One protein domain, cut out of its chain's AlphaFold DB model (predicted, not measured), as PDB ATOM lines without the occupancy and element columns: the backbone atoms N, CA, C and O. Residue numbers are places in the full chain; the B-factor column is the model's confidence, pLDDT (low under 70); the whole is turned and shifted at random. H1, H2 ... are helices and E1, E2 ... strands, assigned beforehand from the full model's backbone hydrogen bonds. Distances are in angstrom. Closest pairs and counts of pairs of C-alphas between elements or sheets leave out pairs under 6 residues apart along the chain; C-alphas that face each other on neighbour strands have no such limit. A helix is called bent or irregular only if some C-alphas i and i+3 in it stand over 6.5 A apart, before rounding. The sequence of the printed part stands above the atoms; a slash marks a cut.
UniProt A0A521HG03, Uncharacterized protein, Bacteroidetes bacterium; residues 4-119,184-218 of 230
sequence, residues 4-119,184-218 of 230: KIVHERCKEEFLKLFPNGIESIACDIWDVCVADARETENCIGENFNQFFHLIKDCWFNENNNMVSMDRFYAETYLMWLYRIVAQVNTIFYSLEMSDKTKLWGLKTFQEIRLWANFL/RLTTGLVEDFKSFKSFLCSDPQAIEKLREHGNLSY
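AT A GLANCE: This is residues 4 to 119 and 184 to 218 of the 230 residues of an uncharacterized protein of Bacteroidetes bacterium (UniProt A0A521HG03). What does the model look like? H1, H3, H5 and H8 make a bundle of four helices side by side along the long axis, loosely joined around H5, while H7 crosses over H5 and H8 on one side. H9 crosses one end of the bundle, next to H2 and a tiny two-stranded sheet of E1 and E2, and the short helix H4 lies at the opposite end. What is it made of? The printed part has 151 residues and is mostly helix, with nine named helices and two named strands in the order H1 H2 E1 H3 H4 H5 H6 H7 H8 H9 E2, and E1 and E2 are antiparallel. How large is its outline? It is compact, with a radius of gyration of the C-alphas of 16.1 A, and only just elongated, spanning 49 by 32 by 21 A.

HOW THE PARTS SIT: Where does the first helix stand? H1, residues 4 to 17, touches residues 56 to 60 alone of H3, residues 43 to 61, at a shallow tilt of 23 degrees, opposite ways; the closest C-alphas, those of Lys 11 and Phe 60, are 6.1 A apart. H1 also touches residues 186 to 190 alone of H8, residues 184 to 202, at a shallow tilt of 8 degrees, the same way, with the C-alphas of Glu 13 and Thr 187 closest at 5.6 A. H5, residues 70 to 94, only just touches H3, with 3 pairs of C-alphas within 8 A, the closest being those of Ile 55 and Trp 80 at 7.4 A, and it is close to but not clearly touching H8, where the C-alphas of Leu 81 and Leu 189 are closest at 7.8 A. What stands near the strands? H2, residues 27 to 34, touches residues 43 to 49 alone of H3, with the C-alphas of Trp 30 and Gly 45 closest at 4.7 A. H9, residues 204 to 214, touches H2 and is about perpendicular to it at 88 degrees, with the C-alphas of Cys 33 and Arg 211 closest at 5.5 A. E1, residues 40 to 42, and E2, residues 215 to 217, are antiparallel neighbours, with N 41 and O 216 at 3.2 A and N 216 and O 41 at 3.0 A, within hydrogen-bond range. Where are the remaining helices? H4, residues 65 to 68, touches H5 only at the corner, and only just, with 3 pairs of C-alphas within 8 A, the closest being those of Met 66 and Tyr 73 at 6.6 A. H7, residues 107 to 119, touches H5 at a steep tilt of 60 degrees, with the C-alphas of Val 85 and Phe 109 closest at 5.8 A, and touches H8 at a steep tilt of 58 degrees, with those of Thr 108 and Gly 188 closest at 5.4 A. H6, residues 101 to 104, touches no helix but is near H8, with 5 pairs of C-alphas within 10 A. How complete are the helix backbones? Every O i to N i+4 pair is within hydrogen-bond range in H2, H7, H8 and H9, against 8 of 10 in H1, 14 of 15 in H3 and 20 of 21 in H5; H4 and H6 are too short for such a pair.

IN THESE COORDINATES: Where does the first helix begin? C-alpha 4 of H1 is at (241.605, 14.579, -22.558). How long are the longer helices? From first to last C-alpha, H1 measures 20.8 A, H3 25.3 A, H5 36.4 A, H7 18.7 A and H8 27.0 A. Is any helix irregular? H4 is, but only just: C-alphas 65 and 68 are 6.7 A apart. Where does the last strand end? E2 ends with C-alpha 217 at (206.451, 13.344, -51.288).

THE WHOLE: How far does it reach? The two C-alphas farthest apart, those of Ala 37 and Ser 68, are 49.4 A apart. Is anything missing, and are any links long? Residues 120 to 183 are not printed, and C-alphas 119 and 184 are 19.0 A apart across the cut. Of the links that are printed whole, none is long. Where is confidence low? The mean pLDDT of the printed part is 86.5, and residues 35 to 41, 63 to 68, 97 to 104, 214 and 216 to 218 are under 70.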
ATOM      1  N   LYS A   4     242.855  14.140 -23.200       90.06
ATOM      2  CA  LYS A   4     241.605  14.579 -22.558       90.06
ATOM      3  C   LYS A   4     241.316  16.025 -22.925       90.06
ATOM      4  O   LYS A   4     240.202  16.354 -23.311       90.06
ATOM      5  N   ILE A   5     242.346  16.870 -22.878       91.62
ATOM      6  CA  ILE A   5     242.236  18.276 -23.282       91.62
ATOM      7  C   ILE A   5     241.877  18.376 -24.767       91.62
ATOM      8  O   ILE A   5     241.031  19.183 -25.142       91.62
ATOM      9  N   VAL A   6     242.498  17.556 -25.616       92.38
ATOM     10  CA  VAL A   6     242.187  17.523 -27.054       92.38
ATOM     11  C   VAL A   6     240.756  17.066 -27.296       92.38
ATOM     12  O   VAL A   6     240.064  17.673 -28.104       92.38
ATOM     13  N   HIS A   7     240.298  16.041 -26.582       93.62
ATOM     14  CA  HIS A   7     238.939  15.529 -26.683       93.62
ATOM     15  C   HIS A   7     237.899  16.593 -26.338       93.62
ATOM     16  O   HIS A   7     237.028  16.869 -27.161       93.62
ATOM     17  N   GLU A   8     238.041  17.245 -25.182       94.56
ATOM     18  CA  GLU A   8     237.123  18.305 -24.756       94.56
ATOM     19  C   GLU A   8     237.150  19.501 -25.710       94.56
ATOM     20  O   GLU A   8     236.102  20.006 -26.096       94.56
ATOM     21  N   ARG A   9     238.324  19.910 -26.200       96.50
ATOM     22  CA  ARG A   9     238.405  21.012 -27.172       96.50
ATOM     23  C   ARG A   9     237.794  20.652 -28.523       96.50
ATOM     24  O   ARG A   9     237.088  21.465 -29.110       96.50
ATOM     25  N   CYS A  10     238.026  19.441 -29.026       96.81
ATOM     26  CA  CYS A  10     237.355  18.972 -30.238       96.81
ATOM     27  C   CYS A  10     235.837  18.911 -30.035       96.81
ATOM     28  O   CYS A  10     235.096  19.263 -30.947       96.81
ATOM     29  N   LYS A  11     235.368  18.502 -28.851       96.62
ATOM     30  CA  LYS A  11     233.947  18.503 -28.497       96.62
ATOM     31  C   LYS A  11     233.370  19.915 -28.520       96.62
ATOM     32  O   LYS A  11     232.372  20.136 -29.196       96.62
ATOM     33  N   GLU A  12     234.005  20.864 -27.837       97.62
ATOM     34  CA  GLU A  12     233.604  22.277 -27.816       97.62
ATOM     35  C   GLU A  12     233.491  22.856 -29.231       97.62
ATOM     36  O   GLU A  12     232.491  23.489 -29.569       97.62
ATOM     37  N   GLU A  13     234.489  22.598 -30.080       98.38
ATOM     38  CA  GLU A  13     234.479  23.039 -31.473       98.38
ATOM     39  C   GLU A  13     233.364  22.362 -32.276       98.38
ATOM     40  O   GLU A  13     232.591  23.043 -32.949       98.38
ATOM     41  N   PHE A  14     233.219  21.040 -32.171       98.31
ATOM     42  CA  PHE A  14     232.200  20.286 -32.900       98.31
ATOM     43  C   PHE A  14     230.775  20.688 -32.500       98.31
ATOM     44  O   PHE A  14     229.893  20.789 -33.352       98.31
ATOM     45  N   LEU A  15     230.544  20.990 -31.218       97.81
ATOM     46  CA  LEU A  15     229.250  21.438 -30.704       97.81
ATOM     47  C   LEU A  15     228.801  22.790 -31.275       97.81
ATOM     48  O   LEU A  15     227.618  23.107 -31.197       97.81
ATOM     49  N   LYS A  16     229.676  23.553 -31.945       98.19
ATOM     50  CA  LYS A  16     229.270  24.740 -32.721       98.19
ATOM     51  C   LYS A  16     228.384  24.398 -33.925       98.19
ATOM     52  O   LYS A  16     227.763  25.299 -34.485       98.19
ATOM     53  N   LEU A  17     228.300  23.123 -34.314       97.81
ATOM     54  CA  LEU A  17     227.285  22.633 -35.247       97.81
ATOM     55  C   LEU A  17     225.883  22.594 -34.625       97.81
ATOM     56  O   LEU A  17     224.937  22.477 -35.384       97.81
ATOM     57  N   PHE A  18     225.737  22.714 -33.300       97.62
ATOM     58  CA  PHE A  18     224.474  22.632 -32.554       97.62
ATOM     59  C   PHE A  18     224.202  23.932 -31.777       97.62
ATOM     60  O   PHE A  18     224.309  23.953 -30.548       97.62
ATOM     61  N   PRO A  19     223.856  25.044 -32.446       94.31
ATOM     62  CA  PRO A  19     223.728  26.352 -31.797       94.31
ATOM     63  C   PRO A  19     222.659  26.396 -30.692       94.31
ATOM     64  O   PRO A  19     222.803  27.161 -29.741       94.31
ATOM     65  N   ASN A  20     221.611  25.573 -30.790       91.38
ATOM     66  CA  ASN A  20     220.555  25.439 -29.778       91.38
ATOM     67  C   ASN A  20     220.731  24.189 -28.884       91.38
ATOM     68  O   ASN A  20     219.897  23.920 -28.023       91.38
ATOM     69  N   GLY A  21     221.800  23.411 -29.095       89.25
ATOM     70  CA  GLY A  21     222.103  22.179 -28.367       89.25
ATOM     71  C   GLY A  21     221.247  20.959 -28.729       89.25
ATOM     72  O   GLY A  21     221.603  19.850 -28.315       89.25
ATOM     73  N   ILE A  22     220.170  21.133 -29.499       90.50
ATOM     74  CA  ILE A  22     219.235  20.071 -29.885       90.50
ATOM     75  C   ILE A  22     219.480  19.700 -31.339       90.50
ATOM     76  O   ILE A  22     219.949  18.604 -31.600       90.50
ATOM     77  N   GLU A  23     219.244  20.627 -32.256       92.62
ATOM     78  CA  GLU A  23     219.354  20.419 -33.696       92.62
ATOM     79  C   GLU A  23     220.686  20.951 -34.205       92.62
ATOM     80  O   GLU A  23     221.238  21.936 -33.693       92.62
ATOM     81  N   SER A  24     221.217  20.289 -35.228       96.00
ATOM     82  CA  SER A  24     222.398  20.791 -35.907       96.00
ATOM     83  C   SER A  24     222.047  21.810 -36.990       96.00
ATOM     84  O   SER A  24     220.947  21.824 -37.534       96.00
ATOM     85  N   ILE A  25     223.035  22.603 -37.406       95.56
ATOM     86  CA  ILE A  25     222.912  23.529 -38.540       95.56
ATOM     87  C   ILE A  25     222.614  22.829 -39.878       95.56
ATOM     88  O   ILE A  25     222.412  23.506 -40.879       95.56
ATOM     89  N   ALA A  26     222.630  21.493 -39.944       93.75
ATOM     90  CA  ALA A  26     222.213  20.771 -41.140       93.75
ATOM     91  C   ALA A  26     220.688  20.815 -41.359       93.75
ATOM     92  O   ALA A  26     220.250  20.647 -42.496       93.75
ATOM     93  N   CYS A  27     219.894  21.086 -40.316       90.75
ATOM     94  CA  CYS A  27     218.442  21.251 -40.429       90.75
ATOM     95  C   CYS A  27     218.061  22.431 -41.339       90.75
ATOM     96  O   CYS A  27     217.099  22.327 -42.089       90.75
ATOM     97  N   ASP A  28     218.889  23.474 -41.432       90.69
ATOM     98  CA  ASP A  28     218.661  24.570 -42.384       90.69
ATOM     99  C   ASP A  28     218.640  24.087 -43.853       90.69
ATOM    100  O   ASP A  28     217.999  24.699 -44.708       90.69
ATOM    101  N   ILE A  29     219.354  22.997 -44.175       88.69
ATOM    102  CA  ILE A  29     219.323  22.376 -45.514       88.69
ATOM    103  C   ILE A  29     217.960  21.714 -45.742       88.69
ATOM    104  O   ILE A  29     217.419  21.777 -46.846       88.69
ATOM    105  N   TRP A  30     217.400  21.096 -44.701       85.62
ATOM    106  CA  TRP A  30     216.058  20.522 -44.742       85.62
ATOM    107  C   TRP A  30     215.013  21.619 -44.986       85.62
ATOM    108  O   TRP A  30     214.237  21.506 -45.937       85.62
ATOM    109  N   ASP A  31     215.075  22.721 -44.234       83.81
ATOM    110  CA  ASP A  31     214.112  23.830 -44.319       83.81
ATOM    111  C   ASP A  31     213.998  24.399 -45.741       83.81
ATOM    112  O   ASP A  31     212.900  24.555 -46.288       83.81
ATOM    113  N   VAL A  32     215.138  24.663 -46.390       85.25
ATOM    114  CA  VAL A  32     215.150  25.213 -47.757       85.25
ATOM    115  C   VAL A  32     214.670  24.205 -48.804       85.25
ATOM    116  O   VAL A  32     214.100  24.598 -49.826       85.25
ATOM    117  N   CYS A  33     214.871  22.906 -48.573       79.12
ATOM    118  CA  CYS A  33     214.455  21.866 -49.508       79.12
ATOM    119  C   CYS A  33     212.959  21.543 -49.397       79.12
ATOM    120  O   CYS A  33     212.347  21.215 -50.412       79.12
ATOM    121  N   VAL A  34     212.353  21.670 -48.218       78.88
ATOM    122  CA  VAL A  34     210.937  21.323 -48.000       78.88
ATOM    123  C   VAL A  34     209.980  22.484 -48.296       78.88
ATOM    124  O   VAL A  34     208.861  22.217 -48.717       78.88
ATOM    125  N   ALA A  35     210.418  23.743 -48.140       63.56
ATOM    126  CA  ALA A  35     209.709  24.984 -48.504       63.56
ATOM    127  C   ALA A  35     208.166  24.880 -48.595       63.56
ATOM    128  O   ALA A  35     207.609  24.606 -49.658       63.56
ATOM    129  N   ASP A  36     207.495  25.133 -47.466       59.31
ATOM    130  CA  ASP A  36     206.032  25.176 -47.261       59.31
ATOM    131  C   ASP A  36     205.233  23.895 -47.567       59.31
ATOM    132  O   ASP A  36     204.064  23.787 -47.178       59.31
ATOM    133  N   ALA A  37     205.835  22.884 -48.192       61.84
ATOM    134  CA  ALA A  37     205.171  21.629 -48.481       61.84
ATOM    135  C   ALA A  37     205.208  20.721 -47.240       61.84
ATOM    136  O   ALA A  37     206.129  19.932 -47.036       61.84
ATOM    137  N   ARG A  38     204.152  20.833 -46.418       56.22
ATOM    138  CA  ARG A  38     203.910  20.073 -45.168       56.22
ATOM    139  C   ARG A  38     203.973  18.541 -45.310       56.22
ATOM    140  O   ARG A  38     203.935  17.848 -44.302       56.22
ATOM    141  N   GLU A  39     204.042  18.036 -46.537       62.06
ATOM    142  CA  GLU A  39     203.996  16.617 -46.915       62.06
ATOM    143  C   GLU A  39     205.308  16.144 -47.559       62.06
ATOM    144  O   GLU A  39     205.330  15.162 -48.305       62.06
ATOM    145  N   THR A  40     206.402  16.862 -47.305       61.16
ATOM    146  CA  THR A  40     207.710  16.557 -47.882       61.16
ATOM    147  C   THR A  40     208.742  16.391 -46.787       61.16
ATOM    148  O   THR A  40     208.933  17.282 -45.966       61.16
ATOM    149  N   GLU A  41     209.445  15.267 -46.806       69.44
ATOM    150  CA  GLU A  41     210.649  15.073 -46.002       69.44
ATOM    151  C   GLU A  41     211.869  15.198 -46.912       69.44
ATOM    152  O   GLU A  41     211.903  14.598 -47.989       69.44
ATOM    153  N   ASN A  42     212.876  15.972 -46.494       75.81
ATOM    154  CA  ASN A  42     214.170  16.000 -47.166       75.81
ATOM    155  C   ASN A  42     215.177  15.121 -46.418       75.81
ATOM    156  O   ASN A  42     215.544  15.396 -45.279       75.81
ATOM    157  N   CYS A  43     215.684  14.081 -47.069       80.25
ATOM    158  CA  CYS A  43     216.592  13.151 -46.405       80.25
ATOM    159  C   CYS A  43     218.011  13.716 -46.212       80.25
ATOM    160  O   CYS A  43     218.775  13.174 -45.419       80.25
ATOM    161  N   ILE A  44     218.409  14.784 -46.910       86.31
ATOM    162  CA  ILE A  44     219.808  15.234 -46.949       86.31
ATOM    163  C   ILE A  44     220.199  15.935 -45.647       86.31
ATOM    164  O   ILE A  44     221.180  15.539 -45.015       86.31
ATOM    165  N   GLY A  45     219.425  16.942 -45.228       89.12
ATOM    166  CA  GLY A  45     219.647  17.625 -43.947       89.12
ATOM    167  C   GLY A  45     219.535  16.665 -42.759       89.12
ATOM    168  O   GLY A  45     220.397  16.658 -41.881       89.12
ATOM    169  N   GLU A  46     218.538  15.777 -42.797       89.56
ATOM    170  CA  GLU A  46     218.278  14.784 -41.753       89.56
ATOM    171  C   GLU A  46     219.424  13.768 -41.612       89.56
ATOM    172  O   GLU A  46     219.893  13.508 -40.505       89.56
ATOM    173  N   ASN A  47     219.959  13.248 -42.724       91.88
ATOM    174  CA  ASN A  47     221.100  12.325 -42.693       91.88
ATOM    175  C   ASN A  47     222.346  12.960 -42.055       91.88
ATOM    176  O   ASN A  47     223.049  12.300 -41.284       91.88
ATOM    177  N   PHE A  48     222.629  14.235 -42.346       94.88
ATOM    178  CA  PHE A  48     223.715  14.953 -41.674       94.88
ATOM    179  C   PHE A  48     223.421  15.159 -40.192       94.88
ATOM    180  O   PHE A  48     224.298  14.905 -39.368       94.88
ATOM    181  N   ASN A  49     222.202  15.580 -39.849       95.00
ATOM    182  CA  ASN A  49     221.806  15.818 -38.468       95.00
ATOM    183  C   ASN A  49     221.960  14.549 -37.617       95.00
ATOM    184  O   ASN A  49     222.662  14.565 -36.604       95.00
ATOM    185  N   GLN A  50     221.413  13.423 -38.080       94.50
ATOM    186  CA  GLN A  50     221.560  12.121 -37.425       94.50
ATOM    187  C   GLN A  50     223.029  11.718 -37.272       94.50
ATOM    188  O   GLN A  50     223.440  11.222 -36.222       94.50
ATOM    189  N   PHE A  51     223.851  11.956 -38.297       96.31
ATOM    190  CA  PHE A  51     225.267  11.620 -38.231       96.31
ATOM    191  C   PHE A  51     226.049  12.514 -37.256       96.31
ATOM    192  O   PHE A  51     226.931  12.031 -36.544       96.31
ATOM    193  N   PHE A  52     225.709  13.799 -37.165       97.62
ATOM    194  CA  PHE A  52     226.292  14.692 -36.170       97.62
ATOM    195  C   PHE A  52     225.877  14.313 -34.753       97.62
ATOM    196  O   PHE A  52     226.726  14.336 -33.863       97.62
ATOM    197  N   HIS A  53     224.620  13.917 -34.542       96.62
ATOM    198  CA  HIS A  53     224.167  13.362 -33.267       96.62
ATOM    199  C   HIS A  53     224.952  12.110 -32.892       96.62
ATOM    200  O   HIS A  53     225.458  12.021 -31.780       96.62
ATOM    201  N   LEU A  54     225.160  11.195 -33.839       95.69
ATOM    202  CA  LEU A  54     225.954   9.991 -33.608       95.69
ATOM    203  C   LEU A  54     227.381  10.317 -33.136       95.69
ATOM    204  O   LEU A  54     227.874   9.695 -32.200       95.69
ATOM    205  N   ILE A  55     228.045  11.311 -33.734       95.81
ATOM    206  CA  ILE A  55     229.376  11.748 -33.279       95.81
ATOM    207  C   ILE A  55     229.284  12.422 -31.902       95.81
ATOM    208  O   ILE A  55     230.043  12.090 -30.995       95.81
ATOM    209  N   LYS A  56     228.354  13.361 -31.722       95.31
ATOM    210  CA  LYS A  56     228.143  14.064 -30.450       95.31
ATOM    211  C   LYS A  56     227.929  13.081 -29.297       95.31
ATOM    212  O   LYS A  56     228.584  13.202 -28.265       95.31
ATOM    213  N   ASP A  57     227.053  12.107 -29.488       93.69
ATOM    214  CA  ASP A  57     226.613  11.219 -28.426       93.69
ATOM    215  C   ASP A  57     227.594  10.056 -28.229       93.69
ATOM    216  O   ASP A  57     228.099   9.870 -27.123       93.69
ATOM    217  N   CYS A  58     227.980   9.350 -29.296       91.75
ATOM    218  CA  CYS A  58     228.820   8.153 -29.169       91.75
ATOM    219  C   CYS A  58     230.328   8.430 -29.159       91.75
ATOM    220  O   CYS A  58     231.090   7.660 -28.576       91.75
ATOM    221  N   TRP A  59     230.806   9.498 -29.806       92.31
ATOM    222  CA  TRP A  59     232.235   9.829 -29.753       92.31
ATOM    223  C   TRP A  59     232.566  10.713 -28.551       92.31
ATOM    224  O   TRP A  59     233.518  10.405 -27.835       92.31
ATOM    225  N   PHE A  60     231.791  11.783 -28.327       93.06
ATOM    226  CA  PHE A  60     232.119  12.831 -27.349       93.06
ATOM    227  C   PHE A  60     231.402  12.750 -25.990       93.06
ATOM    228  O   PHE A  60     231.872  13.366 -25.027       93.06
ATOM    229  N   ASN A  61     230.242  12.097 -25.889       87.19
ATOM    230  CA  ASN A  61     229.488  12.013 -24.628       87.19
ATOM    231  C   ASN A  61     229.632  10.654 -23.940       87.19
ATOM    232  O   ASN A  61     229.627  10.595 -22.710       87.19
ATOM    233  N   GLU A  62     229.787   9.571 -24.699       81.50
ATOM    234  CA  GLU A  62     230.129   8.275 -24.122       81.50
ATOM    235  C   GLU A  62     231.523   8.322 -23.484       81.50
ATOM    236  O   GLU A  62     232.479   8.861 -24.043       81.50
ATOM    237  N   ASN A  63     231.629   7.765 -22.272       60.09
ATOM    238  CA  ASN A  63     232.843   7.770 -21.460       60.09
ATOM    239  C   ASN A  63     233.887   6.828 -22.081       60.09
ATOM    240  O   ASN A  63     234.066   5.679 -21.669       60.09
ATOM    241  N   ASN A  64     234.537   7.304 -23.137       61.25
ATOM    242  CA  ASN A  64     235.504   6.543 -23.894       61.25
ATOM    243  C   ASN A  64     236.796   6.430 -23.078       61.25
ATOM    244  O   ASN A  64     237.647   7.314 -23.090       61.25
ATOM    245  N   ASN A  65     237.026   5.269 -22.459       59.53
ATOM    246  CA  ASN A  65     238.341   4.871 -21.922       59.53
ATOM    247  C   ASN A  65     239.453   4.812 -23.010       59.53
ATOM    248  O   ASN A  65     240.599   4.448 -22.734       59.53
ATOM    249  N   MET A  66     239.128   5.187 -24.253       59.34
ATOM    250  CA  MET A  66     239.990   5.213 -25.438       59.34
ATOM    251  C   MET A  66     241.023   6.343 -25.434       59.34
ATOM    252  O   MET A  66     241.965   6.304 -26.221       59.34
ATOM    253  N   VAL A  67     240.905   7.303 -24.512       59.75
ATOM    254  CA  VAL A  67     241.848   8.426 -24.316       59.75
ATOM    255  C   VAL A  67     243.244   7.958 -23.837       59.75
ATOM    256  O   VAL A  67     244.106   8.760 -23.511       59.75
ATOM    257  N   SER A  68     243.487   6.646 -23.788       62.62
ATOM    258  CA  SER A  68     244.781   6.026 -23.473       62.62
ATOM    259  C   SER A  68     245.543   5.504 -24.702       62.62
ATOM    260  O   SER A  68     246.679   5.057 -24.560       62.62
ATOM    261  N   MET A  69     244.942   5.543 -25.899       84.00
ATOM    262  CA  MET A  69     245.555   5.055 -27.142       84.00
ATOM    263  C   MET A  69     245.541   6.137 -28.229       84.00
ATOM    264  O   MET A  69     244.692   6.112 -29.118       84.00
ATOM    265  N   ASP A  70     246.504   7.061 -28.188       85.06
ATOM    266  CA  ASP A  70     246.682   8.186 -29.123       85.06
ATOM    267  C   ASP A  70     246.441   7.838 -30.588       85.06
ATOM    268  O   ASP A  70     245.614   8.468 -31.245       85.06
ATOM    269  N   ARG A  71     247.112   6.799 -31.093       87.31
ATOM    270  CA  ARG A  71     246.957   6.364 -32.482       87.31
ATOM    271  C   ARG A  71     245.516   5.962 -32.792       87.31
ATOM    272  O   ARG A  71     244.945   6.429 -33.770       87.31
ATOM    273  N   PHE A  72     244.935   5.096 -31.962       89.00
ATOM    274  CA  PHE A  72     243.565   4.630 -32.162       89.00
ATOM    275  C   PHE A  72     242.582   5.807 -32.130       89.00
ATOM    276  O   PHE A  72     241.683   5.890 -32.968       89.00
ATOM    277  N   TYR A  73     242.782   6.730 -31.187       91.12
ATOM    278  CA  TYR A  73     241.991   7.945 -31.061       91.12
ATOM    279  C   TYR A  73     242.066   8.798 -32.336       91.12
ATOM    280  O   TYR A  73     241.027   9.145 -32.901       91.12
ATOM    281  N   ALA A  74     243.281   9.083 -32.822       91.69
ATOM    282  CA  ALA A  74     243.517   9.885 -34.020       91.69
ATOM    283  C   ALA A  74     242.850   9.276 -35.258       91.69
ATOM    284  O   ALA A  74     242.063   9.939 -35.934       91.69
ATOM    285  N   GLU A  75     243.145   8.003 -35.538       93.06
ATOM    286  CA  GLU A  75     242.672   7.310 -36.737       93.06
ATOM    287  C   GLU A  75     241.146   7.188 -36.734       93.06
ATOM    288  O   GLU A  75     240.495   7.486 -37.737       93.06
ATOM    289  N   THR A  76     240.557   6.816 -35.594       93.50
ATOM    290  CA  THR A  76     239.102   6.665 -35.472       93.50
ATOM    291  C   THR A  76     238.405   8.002 -35.669       93.50
ATOM    292  O   THR A  76     237.456   8.093 -36.451       93.50
ATOM    293  N   TYR A  77     238.893   9.062 -35.019       95.31
ATOM    294  CA  TYR A  77     238.292  10.382 -35.157       95.31
ATOM    295  C   TYR A  77     238.414  10.925 -36.584       95.31
ATOM    296  O   TYR A  77     237.427  11.392 -37.147       95.31
ATOM    297  N   LEU A  78     239.582  10.785 -37.219       96.62
ATOM    298  CA  LEU A  78     239.781  11.166 -38.621       96.62
ATOM    299  C   LEU A  78     238.804  10.443 -39.557       96.62
ATOM    300  O   LEU A  78     238.270  11.058 -40.481       96.62
ATOM    301  N   MET A  79     238.515   9.165 -39.300       96.12
ATOM    302  CA  MET A  79     237.529   8.412 -40.076       96.12
ATOM    303  C   MET A  79     236.093   8.906 -39.853       96.12
ATOM    304  O   MET A  79     235.327   8.967 -40.819       96.12
ATOM    305  N   TRP A  80     235.727   9.318 -38.633       96.44
ATOM    306  CA  TRP A  80     234.445   9.991 -38.376       96.44
ATOM    307  C   TRP A  80     234.325  11.297 -39.163       96.44
ATOM    308  O   TRP A  80     233.331  11.497 -39.864       96.44
ATOM    309  N   LEU A  81     235.360  12.143 -39.126       97.56
ATOM    310  CA  LEU A  81     235.385  13.397 -39.884       97.56
ATOM    311  C   LEU A  81     235.295  13.151 -41.394       97.56
ATOM    312  O   LEU A  81     234.545  13.823 -42.102       97.56
ATOM    313  N   TYR A  82     236.008  12.144 -41.895       97.00
ATOM    314  CA  TYR A  82     235.980  11.781 -43.308       97.00
ATOM    315  C   TYR A  82     234.597  11.361 -43.797       97.00
ATOM    316  O   TYR A  82     234.245  11.672 -44.933       97.00
ATOM    317  N   ARG A  83     233.785  10.692 -42.973       96.62
ATOM    318  CA  ARG A  83     232.415  10.333 -43.372       96.62
ATOM    319  C   ARG A  83     231.559  11.569 -43.667       96.62
ATOM    320  O   ARG A  83     230.808  11.533 -44.637       96.62
ATOM    321  N   ILE A  84     231.734  12.659 -42.914       96.81
ATOM    322  CA  ILE A  84     231.080  13.952 -43.193       96.81
ATOM    323  C   ILE A  84     231.526  14.459 -44.568       96.81
ATOM    324  O   ILE A  84     230.706  14.740 -45.439       96.81
ATOM    325  N   VAL A  85     232.842  14.503 -44.793       95.69
ATOM    326  CA  VAL A  85     233.435  14.964 -46.056       95.69
ATOM    327  C   VAL A  85     232.983  14.110 -47.245       95.69
ATOM    328  O   VAL A  85     232.735  14.631 -48.331       95.69
ATOM    329  N   ALA A  86     232.847  12.797 -47.063       93.19
ATOM    330  CA  ALA A  86     232.364  11.888 -48.094       93.19
ATOM    331  C   ALA A  86     230.906  12.184 -48.479       93.19
ATOM    332  O   ALA A  86     230.610  12.247 -49.669       93.19
ATOM    333  N   GLN A  87     230.021  12.430 -47.504       93.12
ATOM    334  CA  GLN A  87     228.632  12.830 -47.768       93.12
ATOM    335  C   GLN A  87     228.561  14.164 -48.526       93.12
ATOM    336  O   GLN A  87     227.845  14.266 -49.519       93.12
ATOM    337  N   VAL A  88     229.369  15.153 -48.125       92.62
ATOM    338  CA  VAL A  88     229.482  16.437 -48.838       92.62
ATOM    339  C   VAL A  88     229.921  16.231 -50.290       92.62
ATOM    340  O   VAL A  88     229.305  16.774 -51.207       92.62
ATOM    341  N   ASN A  89     230.961  15.425 -50.521       89.12
ATOM    342  CA  ASN A  89     231.430  15.120 -51.873       89.12
ATOM    343  C   ASN A  89     230.326  14.474 -52.718       89.12
ATOM    344  O   ASN A  89     230.137  14.876 -53.863       89.12
ATOM    345  N   THR A  90     229.589  13.506 -52.164       89.25
ATOM    346  CA  THR A  90     228.465  12.856 -52.855       89.25
ATOM    347  C   THR A  90     227.413  13.869 -53.298       89.25
ATOM    348  O   THR A  90     226.955  13.794 -54.434       89.25
ATOM    349  N   ILE A  91     227.090  14.850 -52.454       88.69
ATOM    350  CA  ILE A  91     226.140  15.912 -52.805       88.69
ATOM    351  C   ILE A  91     226.687  16.792 -53.931       88.69
ATOM    352  O   ILE A  91     225.993  17.058 -54.906       88.69
ATOM    353  N   PHE A  92     227.953  17.207 -53.866       87.31
ATOM    354  CA  PHE A  92     228.551  17.967 -54.968       87.31
ATOM    355  C   PHE A  92     228.546  17.193 -56.296       87.31
ATOM    356  O   PHE A  92     228.339  17.795 -57.351       87.31
ATOM    357  N   TYR A  93     228.742  15.870 -56.252       84.38
ATOM    358  CA  TYR A  93     228.620  15.015 -57.432       84.38
ATOM    359  C   TYR A  93     227.180  14.940 -57.954       84.38
ATOM    360  O   TYR A  93     226.993  15.062 -59.163       84.38
ATOM    361  N   SER A  94     226.176  14.778 -57.084       83.06
ATOM    362  CA  SER A  94     224.763  14.700 -57.499       83.06
ATOM    363  C   SER A  94     224.232  16.023 -58.042       83.06
ATOM    364  O   SER A  94     223.373  16.041 -58.914       83.06
ATOM    365  N   LEU A  95     224.781  17.147 -57.583       82.88
ATOM    366  CA  LEU A  95     224.477  18.464 -58.136       82.88
ATOM    367  C   LEU A  95     225.063  18.677 -59.544       82.88
ATOM    368  O   LEU A  95     224.813  19.718 -60.158       82.88
ATOM    369  N   GLU A  96     225.831  17.714 -60.070       76.06
ATOM    370  CA  GLU A  96     226.561  17.784 -61.343       76.06
ATOM    371  C   GLU A  96     227.345  19.093 -61.486       76.06
ATOM    372  O   GLU A  96     227.434  19.683 -62.565       76.06
ATOM    373  N   MET A  97     227.885  19.590 -60.373       67.12
ATOM    374  CA  MET A  97     228.618  20.842 -60.393       67.12
ATOM    375  C   MET A  97     229.893  20.641 -61.203       67.12
ATOM    376  O   MET A  97     230.864  20.032 -60.749       67.12
ATOM    377  N   SER A  98     229.879  21.162 -62.429       55.19
ATOM    378  CA  SER A  98     231.042  21.195 -63.317       55.19
ATOM    379  C   SER A  98     232.198  21.959 -62.672       55.19
ATOM    380  O   SER A  98     233.369  21.644 -62.904       55.19
ATOM    381  N   ASP A  99     231.870  22.909 -61.794       59.22
ATOM    382  CA  ASP A  99     232.826  23.737 -61.091       59.22
ATOM    383  C   ASP A  99     233.275  23.136 -59.749       59.22
ATOM    384  O   ASP A  99     232.829  23.509 -58.659       59.22
ATOM    385  N   LYS A 100     234.236  22.210 -59.832       61.94
ATOM    386  CA  LYS A 100     234.913  21.640 -58.659       61.94
ATOM    387  C   LYS A 100     235.638  22.698 -57.812       61.94
ATOM    388  O   LYS A 100     236.016  22.383 -56.687       61.94
ATOM    389  N   THR A 101     235.844  23.933 -58.298       61.34
ATOM    390  CA  THR A 101     236.554  24.998 -57.554       61.34
ATOM    391  C   THR A 101     235.878  25.364 -56.242       61.34
ATOM    392  O   THR A 101     236.581  25.650 -55.274       61.34
ATOM    393  N   LYS A 102     234.549  25.229 -56.143       66.88
ATOM    394  CA  LYS A 102     233.829  25.435 -54.877       66.88
ATOM    395  C   LYS A 102     234.203  24.392 -53.816       66.88
ATOM    396  O   LYS A 102     234.409  24.749 -52.661       66.88
ATOM    397  N   LEU A 103     234.396  23.131 -54.214       67.12
ATOM    398  CA  LEU A 103     234.898  22.069 -53.331       67.12
ATOM    399  C   LEU A 103     236.375  22.291 -52.953       67.12
ATOM    400  O   LEU A 103     236.790  21.988 -51.835       67.12
ATOM    401  N   TRP A 104     237.172  22.838 -53.874       65.81
ATOM    402  CA  TRP A 104     238.574  23.190 -53.621       65.81
ATOM    403  C   TRP A 104     238.730  24.363 -52.637       65.81
ATOM    404  O   TRP A 104     239.789  24.508 -52.027       65.81
ATOM    405  N   GLY A 105     237.678  25.166 -52.437       82.75
ATOM    406  CA  GLY A 105     237.620  26.199 -51.400       82.75
ATOM    407  C   GLY A 105     237.530  25.650 -49.969       82.75
ATOM    408  O   GLY A 105     237.947  26.339 -49.040       82.75
ATOM    409  N   LEU A 106     237.056  24.409 -49.799       91.12
ATOM    410  CA  LEU A 106     236.871  23.736 -48.505       91.12
ATOM    411  C   LEU A 106     238.173  23.036 -48.084       91.12
ATOM    412  O   LEU A 106     238.354  21.825 -48.249       91.12
ATOM    413  N   LYS A 107     239.147  23.834 -47.635       93.69
ATOM    414  CA  LYS A 107     240.538  23.391 -47.431       93.69
ATOM    415  C   LYS A 107     240.666  22.297 -46.374       93.69
ATOM    416  O   LYS A 107     241.494  21.399 -46.530       93.69
ATOM    417  N   THR A 108     239.874  22.363 -45.312       96.75
ATOM    418  CA  THR A 108     239.908  21.367 -44.243       96.75
ATOM    419  C   THR A 108     239.254  20.067 -44.686       96.75
ATOM    420  O   THR A 108     239.776  18.998 -44.374       96.75
ATOM    421  N   PHE A 109     238.202  20.118 -45.505       95.62
ATOM    422  CA  PHE A 109     237.654  18.914 -46.136       95.62
ATOM    423  C   PHE A 109     238.689  18.212 -47.023       95.62
ATOM    424  O   PHE A 109     238.805  16.987 -46.966       95.62
ATOM    425  N   GLN A 110     239.486  18.963 -47.791       92.38
ATOM    426  CA  GLN A 110     240.577  18.374 -48.580       92.38
ATOM    427  C   GLN A 110     241.638  17.721 -47.687       92.38
ATOM    428  O   GLN A 110     242.057  16.597 -47.954       92.38
ATOM    429  N   GLU A 111     242.033  18.382 -46.599       95.19
ATOM    430  CA  GLU A 111     243.004  17.833 -45.648       95.19
ATOM    431  C   GLU A 111     242.497  16.544 -44.980       95.19
ATOM    432  O   GLU A 111     243.210  15.541 -44.956       95.19
ATOM    433  N   ILE A 112     241.244  16.521 -44.517       96.50
ATOM    434  CA  ILE A 112     240.607  15.314 -43.971       96.50
ATOM    435  C   ILE A 112     240.583  14.195 -45.019       96.50
ATOM    436  O   ILE A 112     240.854  13.038 -44.695       96.50
ATOM    437  N   ARG A 113     240.291  14.516 -46.287       93.12
ATOM    438  CA  ARG A 113     240.286  13.531 -47.378       93.12
ATOM    439  C   ARG A 113     241.669  12.924 -47.605       93.12
ATOM    440  O   ARG A 113     241.759  11.713 -47.793       93.12
ATOM    441  N   LEU A 114     242.725  13.739 -47.577       91.75
ATOM    442  CA  LEU A 114     244.110  13.275 -47.703       91.75
ATOM    443  C   LEU A 114     244.465  12.296 -46.579       91.75
ATOM    444  O   LEU A 114     244.918  11.184 -46.854       91.75
ATOM    445  N   TRP A 115     244.170  12.665 -45.331       94.62
ATOM    446  CA  TRP A 115     244.382  11.792 -44.175       94.62
ATOM    447  C   TRP A 115     243.572  10.498 -44.263       94.62
ATOM    448  O   TRP A 115     244.099   9.416 -44.029       94.62
ATOM    449  N   ALA A 116     242.310  10.560 -44.674       93.00
ATOM    450  CA  ALA A 116     241.506   9.357 -44.842       93.00
ATOM    451  C   ALA A 116     242.034   8.443 -45.955       93.00
ATOM    452  O   ALA A 116     242.018   7.222 -45.812       93.00
ATOM    453  N   ASN A 117     242.495   9.003 -47.075       88.81
ATOM    454  CA  ASN A 117     243.103   8.232 -48.160       88.81
ATOM    455  C   ASN A 117     244.359   7.505 -47.688       88.81
ATOM    456  O   ASN A 117     244.513   6.314 -47.957       88.81
ATOM    457  N   PHE A 118     245.195   8.201 -46.921       89.25
ATOM    458  CA  PHE A 118     246.345   7.621 -46.252       89.25
ATOM    459  C   PHE A 118     245.963   6.433 -45.354       89.25
ATOM    460  O   PHE A 118     246.488   5.333 -45.532       89.25
ATOM    461  N   LEU A 119     244.984   6.618 -44.463       89.81
ATOM    462  CA  LEU A 119     244.539   5.588 -43.516       89.81
ATOM    463  C   LEU A 119     243.873   4.379 -44.194       89.81
ATOM    464  O   LEU A 119     244.082   3.243 -43.777       89.81
ATOM    465  N   ARG A 184     242.442  22.017 -34.511       97.00
ATOM    466  CA  ARG A 184     242.490  22.817 -35.748       97.00
ATOM    467  C   ARG A 184     241.623  22.180 -36.831       97.00
ATOM    468  O   ARG A 184     240.886  22.885 -37.518       97.00
ATOM    469  N   LEU A 185     241.710  20.860 -36.978       97.44
ATOM    470  CA  LEU A 185     240.968  20.119 -37.990       97.44
ATOM    471  C   LEU A 185     239.455  20.155 -37.731       97.44
ATOM    472  O   LEU A 185     238.691  20.402 -38.658       97.44
ATOM    473  N   THR A 186     239.017  19.998 -36.482       98.50
ATOM    474  CA  THR A 186     237.603  20.112 -36.103       98.50
ATOM    475  C   THR A 186     237.078  21.528 -36.301       98.50
ATOM    476  O   THR A 186     236.010  21.703 -36.879       98.50
ATOM    477  N   THR A 187     237.849  22.543 -35.902       98.56
ATOM    478  CA  THR A 187     237.490  23.954 -36.128       98.56
ATOM    479  C   THR A 187     237.277  24.219 -37.620       98.56
ATOM    480  O   THR A 187     236.240  24.735 -38.030       98.56
ATOM    481  N   GLY A 188     238.237  23.814 -38.456       98.19
ATOM    482  CA  GLY A 188     238.154  24.011 -39.902       98.19
ATOM    483  C   GLY A 188     237.024  23.216 -40.558       98.19
ATOM    484  O   GLY A 188     236.379  23.727 -41.465       98.19
ATOM    485  N   LEU A 189     236.728  22.005 -40.075       98.12
ATOM    486  CA  LEU A 189     235.582  21.216 -40.535       98.12
ATOM    487  C   LEU A 189     234.271  21.971 -40.299       98.12
ATOM    488  O   LEU A 189     233.426  22.006 -41.190       98.12
ATOM    489  N   VAL A 190     234.092  22.568 -39.119       98.44
ATOM    490  CA  VAL A 190     232.881  23.333 -38.795       98.44
ATOM    491  C   VAL A 190     232.733  24.542 -39.719       98.44
ATOM    492  O   VAL A 190     231.641  24.784 -40.232       98.44
ATOM    493  N   GLU A 191     233.814  25.277 -39.978       98.06
ATOM    494  CA  GLU A 191     233.789  26.439 -40.878       98.06
ATOM    495  C   GLU A 191     233.556  26.051 -42.350       98.06
ATOM    496  O   GLU A 191     232.743  26.675 -43.042       98.06
ATOM    497  N   ASP A 192     234.186  24.972 -42.820       97.75
ATOM    498  CA  ASP A 192     233.935  24.416 -44.152       97.75
ATOM    499  C   ASP A 192     232.484  23.924 -44.276       97.75
ATOM    500  O   ASP A 192     231.828  24.176 -45.288       97.75
ATOM    501  N   PHE A 193     231.930  23.285 -43.237       97.19
ATOM    502  CA  PHE A 193     230.539  22.829 -43.249       97.19
ATOM    503  C   PHE A 193     229.549  23.997 -43.246       97.19
ATOM    504  O   PHE A 193     228.571  23.966 -43.988       97.19
ATOM    505  N   LYS A 194     229.807  25.067 -42.484       96.38
ATOM    506  CA  LYS A 194     229.003  26.302 -42.551       96.38
ATOM    507  C   LYS A 194     229.020  26.906 -43.954       96.38
ATOM    508  O   LYS A 194     227.973  27.321 -44.445       96.38
ATOM    509  N   SER A 195     230.186  26.924 -44.600       94.56
ATOM    510  CA  SER A 195     230.342  27.419 -45.973       94.56
ATOM    511  C   SER A 195     229.573  26.551 -46.972       94.56
ATOM    512  O   SER A 195     228.839  27.071 -47.812       94.56
ATOM    513  N   PHE A 196     229.673  25.226 -46.838       93.50
ATOM    514  CA  PHE A 196     228.912  24.257 -47.625       93.50
ATOM    515  C   PHE A 196     227.397  24.424 -47.448       93.50
ATOM    516  O   PHE A 196     226.675  24.566 -48.433       93.50
ATOM    517  N   LYS A 197     226.921  24.485 -46.201       93.69
ATOM    518  CA  LYS A 197     225.518  24.739 -45.863       93.69
ATOM    519  C   LYS A 197     225.035  26.050 -46.480       93.69
ATOM    520  O   LYS A 197     224.017  26.076 -47.156       93.69
ATOM    521  N   SER A 198     225.789  27.136 -46.294       92.62
ATOM    522  CA  SER A 198     225.453  28.442 -46.867       92.62
ATOM    523  C   SER A 198     225.336  28.380 -48.386       92.62
ATOM    524  O   SER A 198     224.437  29.002 -48.944       92.62
ATOM    525  N   PHE A 199     226.224  27.648 -49.057       90.38
ATOM    526  CA  PHE A 199     226.146  27.434 -50.496       90.38
ATOM    527  C   PHE A 199     224.845  26.713 -50.886       90.38
ATOM    528  O   PHE A 199     224.096  27.231 -51.712       90.38
ATOM    529  N   LEU A 200     224.536  25.580 -50.246       88.12
ATOM    530  CA  LEU A 200     223.317  24.816 -50.530       88.12
ATOM    531  C   LEU A 200     222.035  25.618 -50.287       88.12
ATOM    532  O   LEU A 200     221.088  25.496 -51.051       88.12
ATOM    533  N   CYS A 201     222.007  26.444 -49.241       88.88
ATOM    534  CA  CYS A 201     220.829  27.224 -48.866       88.88
ATOM    535  C   CYS A 201     220.663  28.534 -49.653       88.88
ATOM    536  O   CYS A 201     219.646  29.201 -49.487       88.88
ATOM    537  N   SER A 202     221.643  28.939 -50.470       89.06
ATOM    538  CA  SER A 202     221.602  30.220 -51.198       89.06
ATOM    539  C   SER A 202     221.618  30.091 -52.717       89.06
ATOM    540  O   SER A 202     221.232  31.044 -53.392       89.06
ATOM    541  N   ASP A 203     222.039  28.949 -53.266       87.12
ATOM    542  CA  ASP A 203     222.058  28.706 -54.709       87.12
ATOM    543  C   ASP A 203     220.734  28.051 -55.161       87.12
ATOM    544  O   ASP A 203     220.495  26.882 -54.842       87.12
ATOM    545  N   PRO A 204     219.863  28.752 -55.916       86.50
ATOM    546  CA  PRO A 204     218.568  28.210 -56.326       86.50
ATOM    547  C   PRO A 204     218.677  26.925 -57.151       86.50
ATOM    548  O   PRO A 204     217.829  26.048 -57.014       86.50
ATOM    549  N   GLN A 205     219.728  26.787 -57.969       85.31
ATOM    550  CA  GLN A 205     219.940  25.580 -58.773       85.31
ATOM    551  C   GLN A 205     220.331  24.397 -57.890       85.31
ATOM    552  O   GLN A 205     219.911  23.267 -58.143       85.31
ATOM    553  N   ALA A 206     221.123  24.647 -56.842       84.38
ATOM    554  CA  ALA A 206     221.445  23.617 -55.867       84.38
ATOM    555  C   ALA A 206     220.180  23.165 -55.129       84.38
ATOM    556  O   ALA A 206     219.930  21.967 -55.053       84.38
ATOM    557  N   ILE A 207     219.353  24.104 -54.658       85.69
ATOM    558  CA  ILE A 207     218.094  23.794 -53.966       85.69
ATOM    559  C   ILE A 207     217.176  22.952 -54.857       85.69
ATOM    560  O   ILE A 207     216.695  21.912 -54.417       85.69
ATOM    561  N   GLU A 208     216.953  23.362 -56.107       85.44
ATOM    562  CA  GLU A 208     216.100  22.632 -57.052       85.44
ATOM    563  C   GLU A 208     216.582  21.188 -57.253       85.44
ATOM    564  O   GLU A 208     215.817  20.245 -57.043       85.44
ATOM    565  N   LYS A 209     217.877  20.990 -57.526       83.81
ATOM    566  CA  LYS A 209     218.450  19.646 -57.682       83.81
ATOM    567  C   LYS A 209     218.398  18.818 -56.397       83.81
ATOM    568  O   LYS A 209     218.163  17.611 -56.460       83.81
ATOM    569  N   LEU A 210     218.628  19.422 -55.229       81.31
ATOM    570  CA  LEU A 210     218.513  18.718 -53.947       81.31
ATOM    571  C   LEU A 210     217.081  18.252 -53.693       81.31
ATOM    572  O   LEU A 210     216.898  17.156 -53.164       81.31
ATOM    573  N   ARG A 211     216.075  19.040 -54.088       84.56
ATOM    574  CA  ARG A 211     214.668  18.631 -53.999       84.56
ATOM    575  C   ARG A 211     214.394  17.414 -54.869       84.56
ATOM    576  O   ARG A 211     213.808  16.458 -54.381       84.56
ATOM    577  N   GLU A 212     214.868  17.408 -56.111       80.88
ATOM    578  CA  GLU A 212     214.686  16.268 -57.021       80.88
ATOM    579  C   GLU A 212     215.297  14.964 -56.483       80.88
ATOM    580  O   GLU A 212     214.728  13.892 -56.671       80.88
ATOM    581  N   HIS A 213     216.446  15.049 -55.805       74.75
ATOM    582  CA  HIS A 213     217.177  13.872 -55.325       74.75
ATOM    583  C   HIS A 213     216.815  13.444 -53.900       74.75
ATOM    584  O   HIS A 213     216.982  12.275 -53.551       74.75
ATOM    585  N   GLY A 214     216.407  14.390 -53.054       69.06
ATOM    586  CA  GLY A 214     216.327  14.209 -51.607       69.06
ATOM    587  C   GLY A 214     214.926  14.304 -51.019       69.06
ATOM    588  O   GLY A 214     214.756  13.919 -49.862       69.06
ATOM    589  N   ASN A 215     213.938  14.803 -51.769       74.50
ATOM    590  CA  ASN A 215     212.577  14.929 -51.262       74.50
ATOM    591  C   ASN A 215     211.767  13.660 -51.521       74.50
ATOM    592  O   ASN A 215     211.668  13.181 -52.651       74.50
ATOM    593  N   LEU A 216     211.112  13.170 -50.473       66.06
ATOM    594  CA  LEU A 216     210.043  12.190 -50.589       66.06
ATOM    595  C   LEU A 216     208.706  12.915 -50.403       66.06
ATOM    596  O   LEU A 216     208.490  13.556 -49.377       66.06
ATOM    597  N   SER A 217     207.822  12.838 -51.399       62.47
ATOM    598  CA  SER A 217     206.451  13.344 -51.288       62.47
ATOM    599  C   SER A 217     205.536  12.243 -50.761       62.47
ATOM    600  O   SER A 217     205.410  11.193 -51.403       62.47
ATOM    601  N   TYR A 218     204.862  12.484 -49.644       59.22
ATOM    602  CA  TYR A 218     203.815  11.590 -49.164       59.22
ATOM    603  C   TYR A 218     202.511  11.908 -49.899       59.22
ATOM    604  O   TYR A 218     202.145  13.067 -50.046       59.22
TER     605      TYR A 218